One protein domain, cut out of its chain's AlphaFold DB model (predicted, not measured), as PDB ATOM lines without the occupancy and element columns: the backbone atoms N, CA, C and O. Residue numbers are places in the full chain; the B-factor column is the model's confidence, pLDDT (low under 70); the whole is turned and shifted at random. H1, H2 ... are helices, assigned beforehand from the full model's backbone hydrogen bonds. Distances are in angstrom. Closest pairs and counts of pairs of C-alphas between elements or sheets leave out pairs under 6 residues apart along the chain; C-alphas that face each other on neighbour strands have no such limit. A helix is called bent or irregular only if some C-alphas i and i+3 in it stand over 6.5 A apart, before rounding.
ATOM      1  N   GLU A  19     148.615 134.158 187.368       91.50
ATOM      2  CA  GLU A  19     147.501 135.079 187.591       91.50
ATOM      3  C   GLU A  19     147.331 135.424 189.076       91.50
ATOM      4  O   GLU A  19     147.191 136.595 189.433       91.50
ATOM      5  N   ALA A  20     147.455 134.432 189.961       93.69
ATOM      6  CA  ALA A  20     147.473 134.663 191.403       93.69
ATOM      7  C   ALA A  20     148.609 135.620 191.808       93.69
ATOM      8  O   ALA A  20     148.391 136.546 192.595       93.69
ATOM      9  N   ALA A  21     149.800 135.455 191.227       92.25
ATOM     10  CA  ALA A  21     150.923 136.359 191.447       92.25
ATOM     11  C   ALA A  21     150.622 137.793 190.970       92.25
ATOM     12  O   ALA A  21     150.895 138.740 191.708       92.25
ATOM     13  N   ARG A  22     150.003 137.981 189.793       90.38
ATOM     14  CA  ARG A  22     149.602 139.317 189.299       90.38
ATOM     15  C   ARG A  22     148.613 140.005 190.233       90.38
ATOM     16  O   ARG A  22     148.791 141.181 190.547       90.38
ATOM     17  N   VAL A  23     147.608 139.275 190.719       94.06
ATOM     18  CA  VAL A  23     146.625 139.805 191.676       94.06
ATOM     19  C   VAL A  23     147.306 140.231 192.975       94.06
ATOM     20  O   VAL A  23     147.028 141.315 193.487       94.06
ATOM     21  N   LEU A  24     148.222 139.415 193.504       94.25
ATOM     22  CA  LEU A  24     148.974 139.748 194.715       94.25
ATOM     23  C   LEU A  24     149.832 141.003 194.532       94.25
ATOM     24  O   LEU A  24     149.803 141.884 195.388       94.25
ATOM     25  N   LEU A  25     150.540 141.122 193.409       94.19
ATOM     26  CA  LEU A  25     151.368 142.295 193.118       94.19
ATOM     27  C   LEU A  25     150.541 143.567 192.958       94.19
ATOM     28  O   LEU A  25     150.901 144.605 193.515       94.19
ATOM     29  N   ASN A  26     149.386 143.466 192.301       91.75
ATOM     30  CA  ASN A  26     148.453 144.581 192.181       91.75
ATOM     31  C   ASN A  26     147.916 145.028 193.551       91.75
ATOM     32  O   ASN A  26     147.848 146.221 193.828       91.75
ATOM     33  N   LYS A  27     147.603 144.084 194.451       92.56
ATOM     34  CA  LYS A  27     147.170 144.399 195.827       92.56
ATOM     35  C   LYS A  27     148.254 145.092 196.651       92.56
ATOM     36  O   LYS A  27     147.926 145.875 197.535       92.56
ATOM     37  N   LEU A  28     149.520 144.789 196.381       92.19
ATOM     38  CA  LEU A  28     150.666 145.421 197.034       92.19
ATOM     39  C   LEU A  28     151.040 146.770 196.399       92.19
ATOM     40  O   LEU A  28     151.867 147.482 196.958       92.19
ATOM     41  N   GLY A  29     150.463 147.123 195.244       90.88
ATOM     42  CA  GLY A  29     150.843 148.319 194.491       90.88
ATOM     43  C   GLY A  29     152.271 148.256 193.934       90.88
ATOM     44  O   GLY A  29     152.875 149.295 193.678       90.88
ATOM     45  N   VAL A  30     152.830 147.052 193.768       88.56
ATOM     46  CA  VAL A  30     154.210 146.836 193.315       88.56
ATOM     47  C   VAL A  30     154.197 146.348 191.870       88.56
ATOM     48  O   VAL A  30     153.561 145.349 191.542       88.56
ATOM     49  N   SER A  31     154.928 147.038 190.994       84.25
ATOM     50  CA  SER A  31     155.148 146.571 189.621       84.25
ATOM     51  C   SER A  31     156.021 145.309 189.622       84.25
ATOM     52  O   SER A  31     157.006 145.268 190.362       84.25
ATOM     53  N   PRO A  32     155.758 144.311 188.758       83.00
ATOM     54  CA  PRO A  32     156.650 143.165 188.592       83.00
ATOM     55  C   PRO A  32     158.112 143.564 188.333       83.00
ATOM     56  O   PRO A  32     159.017 142.913 188.838       83.00
ATOM     57  N   ALA A  33     158.351 144.669 187.615       78.81
ATOM     58  CA  ALA A  33     159.699 145.188 187.370       78.81
ATOM     59  C   ALA A  33     160.391 145.678 188.655       78.81
ATOM     60  O   ALA A  33     161.603 145.557 188.794       78.81
ATOM     61  N   ALA A  34     159.628 146.178 189.630       79.75
ATOM     62  CA  ALA A  34     160.170 146.634 190.907       79.75
ATOM     63  C   ALA A  34     160.635 145.471 191.802       79.75
ATOM     64  O   ALA A  34     161.505 145.666 192.646       79.75
ATOM     65  N   LEU A  35     160.109 144.253 191.599       79.81
ATOM     66  CA  LEU A  35     160.585 143.053 192.301       79.81
ATOM     67  C   LEU A  35     162.004 142.649 191.900       79.81
ATOM     68  O   LEU A  35     162.694 141.985 192.672       79.81
ATOM     69  N   ILE A  36     162.412 143.006 190.682       80.88
ATOM     70  CA  ILE A  36     163.737 142.675 190.163       80.88
ATOM     71  C   ILE A  36     164.800 143.498 190.914       80.88
ATOM     72  O   ILE A  36     165.887 142.987 191.178       80.88
ATOM     73  N   GLY A  37     164.447 144.702 191.391       63.12
ATOM     74  CA  GLY A  37     165.340 145.605 192.123       63.12
ATOM     75  C   GLY A  37     166.631 145.928 191.358       63.12
ATOM     76  O   GLY A  37     166.882 145.416 190.272       63.12
ATOM     77  N   ASP A  38     167.526 146.702 191.972       55.12
ATOM     78  CA  ASP A  38     168.911 146.908 191.494       55.12
ATOM     79  C   ASP A  38     169.749 145.606 191.456       55.12
ATOM     80  O   ASP A  38     170.957 145.625 191.239       55.12
ATOM     81  N   ARG A  39     169.139 144.431 191.663       52.94
ATOM     82  CA  ARG A  39     169.818 143.134 191.516       52.94
ATOM     83  C   ARG A  39     170.145 142.833 190.055       52.94
ATOM     84  O   ARG A  39     171.000 141.992 189.805       52.94
ATOM     85  N   ASP A  40     169.487 143.532 189.131       50.56
ATOM     86  CA  ASP A  40     169.795 143.531 187.701       50.56
ATOM     87  C   ASP A  40     170.618 144.758 187.288       50.56
ATOM     88  O   ASP A  40     170.681 145.108 186.111       50.56
ATOM     89  N   HIS A  41     171.316 145.391 188.244       53.28
ATOM     90  CA  HIS A  41     172.501 146.184 187.939       53.28
ATOM     91  C   HIS A  41     173.577 145.218 187.430       53.28
ATOM     92  O   HIS A  41     174.572 144.925 188.099       53.28
ATOM     93  N   LYS A  42     173.341 144.641 186.246       56.00
ATOM     94  CA  LYS A  42     174.375 143.997 185.461       56.00
ATOM     95  C   LYS A  42     175.448 145.068 185.343       56.00
ATOM     96  O   LYS A  42     175.154 146.130 184.797       56.00
ATOM     97  N   PRO A  43     176.638 144.850 185.916       58.97
ATOM     98  CA  PRO A  43     177.646 145.887 185.912       58.97
ATOM     99  C   PRO A  43     177.887 146.287 184.454       58.97
ATOM    100  O   PRO A  43     178.096 145.411 183.608       58.97
ATOM    101  N   ASP A  44     177.825 147.595 184.164       65.12
ATOM    102  CA  ASP A  44     178.020 148.168 182.816       65.12
ATOM    103  C   ASP A  44     179.280 147.606 182.138       65.12
ATOM    104  O   ASP A  44     179.371 147.472 180.915       65.12
ATOM    105  N   ARG A  45     180.249 147.206 182.965       74.88
ATOM    106  CA  ARG A  45     181.437 146.463 182.584       74.88
ATOM    107  C   ARG A  45     181.499 145.142 183.342       74.88
ATOM    108  O   ARG A  45     181.597 145.119 184.564       74.88
ATOM    109  N   ILE A  46     181.525 144.037 182.602       77.81
ATOM    110  CA  ILE A  46     181.807 142.724 183.190       77.81
ATOM    111  C   ILE A  46     183.299 142.690 183.539       77.81
ATOM    112  O   ILE A  46     184.115 142.934 182.641       77.81
ATOM    113  N   PRO A  47     183.656 142.438 184.812       80.81
ATOM    114  CA  PRO A  47     185.041 142.440 185.245       80.81
ATOM    115  C   PRO A  47     185.821 141.309 184.578       80.81
ATOM    116  O   PRO A  47     185.275 140.282 184.153       80.81
ATOM    117  N   THR A  48     187.122 141.517 184.487       86.50
ATOM    118  CA  THR A  48     188.064 140.479 184.076       86.50
ATOM    119  C   THR A  48     188.333 139.495 185.211       86.50
ATOM    120  O   THR A  48     188.053 139.777 186.380       86.50
ATOM    121  N   PHE A  49     188.900 138.332 184.888       83.19
ATOM    122  CA  PHE A  49     189.300 137.363 185.909       83.19
ATOM    123  C   PHE A  49     190.285 137.960 186.926       83.19
ATOM    124  O   PHE A  49     190.114 137.716 188.117       83.19
ATOM    125  N   ALA A  50     191.234 138.801 186.499       82.88
ATOM    126  CA  ALA A  50     192.185 139.460 187.402       82.88
ATOM    127  C   ALA A  50     191.514 140.442 188.383       82.88
ATOM    128  O   ALA A  50     191.959 140.598 189.515       82.88
ATOM    129  N   GLU A  51     190.417 141.086 187.978       83.56
ATOM    130  CA  GLU A  51     189.654 141.997 188.845       83.56
ATOM    131  C   GLU A  51     188.735 141.232 189.820       83.56
ATOM    132  O   GLU A  51     188.419 141.730 190.900       83.56
ATOM    133  N   TYR A  52     188.287 140.026 189.452       83.56
ATOM    134  CA  TYR A  52     187.294 139.265 190.218       83.56
ATOM    135  C   TYR A  52     187.902 138.238 191.181       83.56
ATOM    136  O   TYR A  52     187.397 138.058 192.290       83.56
ATOM    137  N   ILE A  53     188.989 137.571 190.784       82.88
ATOM    138  CA  ILE A  53     189.635 136.500 191.557       82.88
ATOM    139  C   ILE A  53     190.055 136.946 192.975       82.88
ATOM    140  O   ILE A  53     189.775 136.189 193.908       82.88
ATOM    141  N   PRO A  54     190.615 138.152 193.204       81.31
ATOM    142  CA  PRO A  54     190.932 138.627 194.555       81.31
ATOM    143  C   PRO A  54     189.710 138.681 195.488       81.31
ATOM    144  O   PRO A  54     189.785 138.244 196.632       81.31
ATOM    145  N   ASN A  55     188.545 139.100 194.979       81.50
ATOM    146  CA  ASN A  55     187.303 139.130 195.763       81.50
ATOM    147  C   ASN A  55     186.822 137.717 196.128       81.50
ATOM    148  O   ASN A  55     186.249 137.497 197.194       81.50
ATOM    149  N   VAL A  56     187.055 136.745 195.240       79.31
ATOM    150  CA  VAL A  56     186.751 135.332 195.502       79.31
ATOM    151  C   VAL A  56     187.666 134.790 196.597       79.31
ATOM    152  O   VAL A  56     187.186 134.096 197.492       79.31
ATOM    153  N   PHE A  57     188.954 135.134 196.562       76.50
ATOM    154  CA  PHE A  57     189.908 134.774 197.611       76.50
ATOM    155  C   PHE A  57     189.505 135.318 198.983       76.50
ATOM    156  O   PHE A  57     189.508 134.552 199.946       76.50
ATOM    157  N   ASP A  58     189.095 136.584 199.058       78.19
ATOM    158  CA  ASP A  58     188.657 137.219 200.307       78.19
ATOM    159  C   ASP A  58     187.361 136.604 200.865       78.19
ATOM    160  O   ASP A  58     187.164 136.532 202.080       78.19
ATOM    161  N   ALA A  59     186.474 136.120 199.990       78.00
ATOM    162  CA  ALA A  59     185.200 135.516 200.378       78.00
ATOM    163  C   ALA A  59     185.318 134.059 200.877       78.00
ATOM    164  O   ALA A  59     184.411 133.562 201.553       78.00
ATOM    165  N   ILE A  60     186.402 133.346 200.550       74.06
ATOM    166  CA  ILE A  60     186.597 131.946 200.955       74.06
ATOM    167  C   ILE A  60     187.318 131.897 202.308       74.06
ATOM    168  O   ILE A  60     188.492 132.235 202.426       74.06
ATOM    169  N   SER A  61     186.639 131.395 203.345       57.25
ATOM    170  CA  SER A  61     187.270 131.134 204.645       57.25
ATOM    171  C   SER A  61     188.393 130.089 204.529       57.25
ATOM    172  O   SER A  61     188.353 129.193 203.692       57.25
ATOM    173  N   ALA A  62     189.421 130.191 205.373       59.28
ATOM    174  CA  ALA A  62     190.746 129.587 205.172       59.28
ATOM    175  C   ALA A  62     190.840 128.053 204.952       59.28
ATOM    176  O   ALA A  62     191.919 127.576 204.593       59.28
ATOM    177  N   SER A  63     189.784 127.246 205.145       52.22
ATOM    178  CA  SER A  63     189.912 125.775 205.126       52.22
ATOM    179  C   SER A  63     189.832 125.103 203.737       52.22
ATOM    180  O   SER A  63     190.535 124.108 203.551       52.22
ATOM    181  N   PRO A  64     189.128 125.644 202.712       58.56
ATOM    182  CA  PRO A  64     189.275 125.229 201.306       58.56
ATOM    183  C   PRO A  64     190.231 126.130 200.501       58.56
ATOM    184  O   PRO A  64     190.645 125.765 199.398       58.56
ATOM    185  N   GLY A  65     190.597 127.296 201.051       59.78
ATOM    186  CA  GLY A  65     191.327 128.353 200.344       59.78
ATOM    187  C   GLY A  65     192.684 127.922 199.783       59.78
ATOM    188  O   GLY A  65     193.098 128.420 198.742       59.78
ATOM    189  N   ARG A  66     193.362 126.941 200.400       60.69
ATOM    190  CA  ARG A  66     194.699 126.512 199.949       60.69
ATOM    191  C   ARG A  66     194.682 125.723 198.638       60.69
ATOM    192  O   ARG A  66     195.551 125.926 197.801       60.69
ATOM    193  N   LEU A  67     193.724 124.811 198.465       66.38
ATOM    194  CA  LEU A  67     193.604 124.008 197.239       66.38
ATOM    195  C   LEU A  67     192.896 124.792 196.137       66.38
ATOM    196  O   LEU A  67     193.311 124.748 194.979       66.38
ATOM    197  N   LEU A  68     191.859 125.541 196.514       67.12
ATOM    198  CA  LEU A  68     191.136 126.405 195.591       67.12
ATOM    199  C   LEU A  68     192.027 127.549 195.095       67.12
ATOM    200  O   LEU A  68     191.977 127.892 193.919       67.12
ATOM    201  N   GLY A  69     192.927 128.048 195.943       72.25
ATOM    202  CA  GLY A  69     193.865 129.094 195.572       72.25
ATOM    203  C   GLY A  69     194.847 128.706 194.478       72.25
ATOM    204  O   GLY A  69     195.065 129.484 193.558       72.25
ATOM    205  N   THR A  70     195.373 127.480 194.503       77.12
ATOM    206  CA  THR A  70     196.236 126.988 193.418       77.12
ATOM    207  C   THR A  70     195.487 126.929 192.085       77.12
ATOM    208  O   THR A  70     196.050 127.267 191.050       77.12
ATOM    209  N   CYS A  71     194.215 126.522 192.100       73.06
ATOM    210  CA  CYS A  71     193.392 126.480 190.891       73.06
ATOM    211  C   CYS A  71     193.100 127.894 190.363       73.06
ATOM    212  O   CYS A  71     193.279 128.159 189.177       73.06
ATOM    213  N   LEU A  72     192.723 128.816 191.251       77.88
ATOM    214  CA  LEU A  72     192.443 130.205 190.889       77.88
ATOM    215  C   LEU A  72     193.689 130.941 190.375       77.88
ATOM    216  O   LEU A  72     193.565 131.694 189.421       77.88
ATOM    217  N   ALA A  73     194.882 130.662 190.909       79.50
ATOM    218  CA  ALA A  73     196.132 131.237 190.405       79.50
ATOM    219  C   ALA A  73     196.459 130.785 188.967       79.50
ATOM    220  O   ALA A  73     196.934 131.574 188.156       79.50
ATOM    221  N   VAL A  74     196.165 129.525 188.620       82.00
ATOM    222  CA  VAL A  74     196.311 129.026 187.238       82.00
ATOM    223  C   VAL A  74     195.297 129.691 186.303       82.00
ATOM    224  O   VAL A  74     195.617 129.989 185.154       82.00
ATOM    225  N   ILE A  75     194.079 129.937 186.791       79.44
ATOM    226  CA  ILE A  75     193.040 130.646 186.034       79.44
ATOM    227  C   ILE A  75     193.427 132.118 185.840       79.44
ATOM    228  O   ILE A  75     193.230 132.653 184.754       79.44
ATOM    229  N   GLU A  76     194.009 132.767 186.845       81.38
ATOM    230  CA  GLU A  76     194.487 134.148 186.750       81.38
ATOM    231  C   GLU A  76     195.630 134.294 185.734       81.38
ATOM    232  O   GLU A  76     195.570 135.173 184.879       81.38
ATOM    233  N   ASP A  77     196.619 133.396 185.755       80.06
ATOM    234  CA  ASP A  77     197.735 133.401 184.795       80.06
ATOM    235  C   ASP A  77     197.254 133.170 183.352       80.06
ATOM    236  O   ASP A  77     197.629 133.891 182.427       80.06
ATOM    237  N   ALA A  78     196.357 132.200 183.155       79.75
ATOM    238  CA  ALA A  78     195.861 131.870 181.826       79.75
ATOM    239  C   ALA A  78     194.860 132.909 181.294       79.75
ATOM    240  O   ALA A  78     194.880 133.244 180.104       79.75
ATOM    241  N   TRP A  79     193.945 133.383 182.144       80.94
ATOM    242  CA  TRP A  79     192.723 134.088 181.738       80.94
ATOM    243  C   TRP A  79     192.528 135.444 182.405       80.94
ATOM    244  O   TRP A  79     191.491 136.061 182.186       80.94
ATOM    245  N   GLY A  80     193.503 135.960 183.155       78.75
ATOM    246  CA  GLY A  80     193.389 137.227 183.882       78.75
ATOM    247  C   GLY A  80     192.921 138.409 183.028       78.75
ATOM    248  O   GLY A  80     192.185 139.255 183.521       78.75
ATOM    249  N   HIS A  81     193.273 138.430 181.737       80.00
ATOM    250  CA  HIS A  81     192.873 139.457 180.765       80.00
ATOM    251  C   HIS A  81     191.480 139.243 180.143       80.00
ATOM    252  O   HIS A  81     190.954 140.150 179.497       80.00
TER     253      HIS A  81
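What this domain is: This is residues 19 to 81 of the 125 residues of an uncharacterized protein of Amycolatopsis suaedae (UniProt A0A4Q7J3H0). A short helix, H1, at one end and a hairpin of two side-by-side helices, H3 and H4, at the other are bridged by the loosely wound H2 and the link after it. The printed part has 63 residues, with four named helices, H1 to H4, and no named strand: all helix. It is extended, with a radius of gyration of the C-alphas of 19.6 A, spanning 52 by 29 by 18 A.

How they stand to each other: H1, residues 19 to 28, and H2, residues 32 to 40, are close but not clearly touching, about perpendicular at 80 degrees; their closest C-alphas, of Leu 25 and Pro 32, are 7.0 A apart. H2 is apart from H3, residues 49 to 59. H3 and H4, residues 65 to 79, touch as a hairpin, a shallow tilt of 10 degrees, opposite ways; their closest C-alphas, of Ala 50 and Glu 76, are 5.8 A apart. Every O i to N i+4 pair is within hydrogen-bond range in H1, 5 of 7 in H3, 9 of 11 in H4 and 0 of 5 in H2, which has 4 of 6 O i to N i+3 pairs within range.

Where its parts are: H1, 14.4 A long, begins at C-alpha 19 (147.501, 135.079, 187.591). H2, 13.2 A, is irregular: C-alphas 35 and 38 are 9.2 A apart. H3, 15.2 A, is only just irregular: C-alphas 51 and 54 are 6.8 A apart. H4, 19.5 A, ends at C-alpha 79 (192.723, 134.088, 181.738).

The domain as a whole: The C-alphas farthest apart, of Lys 27 and Asp 77, are 52.9 A apart. The printed part has no cut and no long link. Residues 37 to 44 and 61 to 68 have pLDDT under 70.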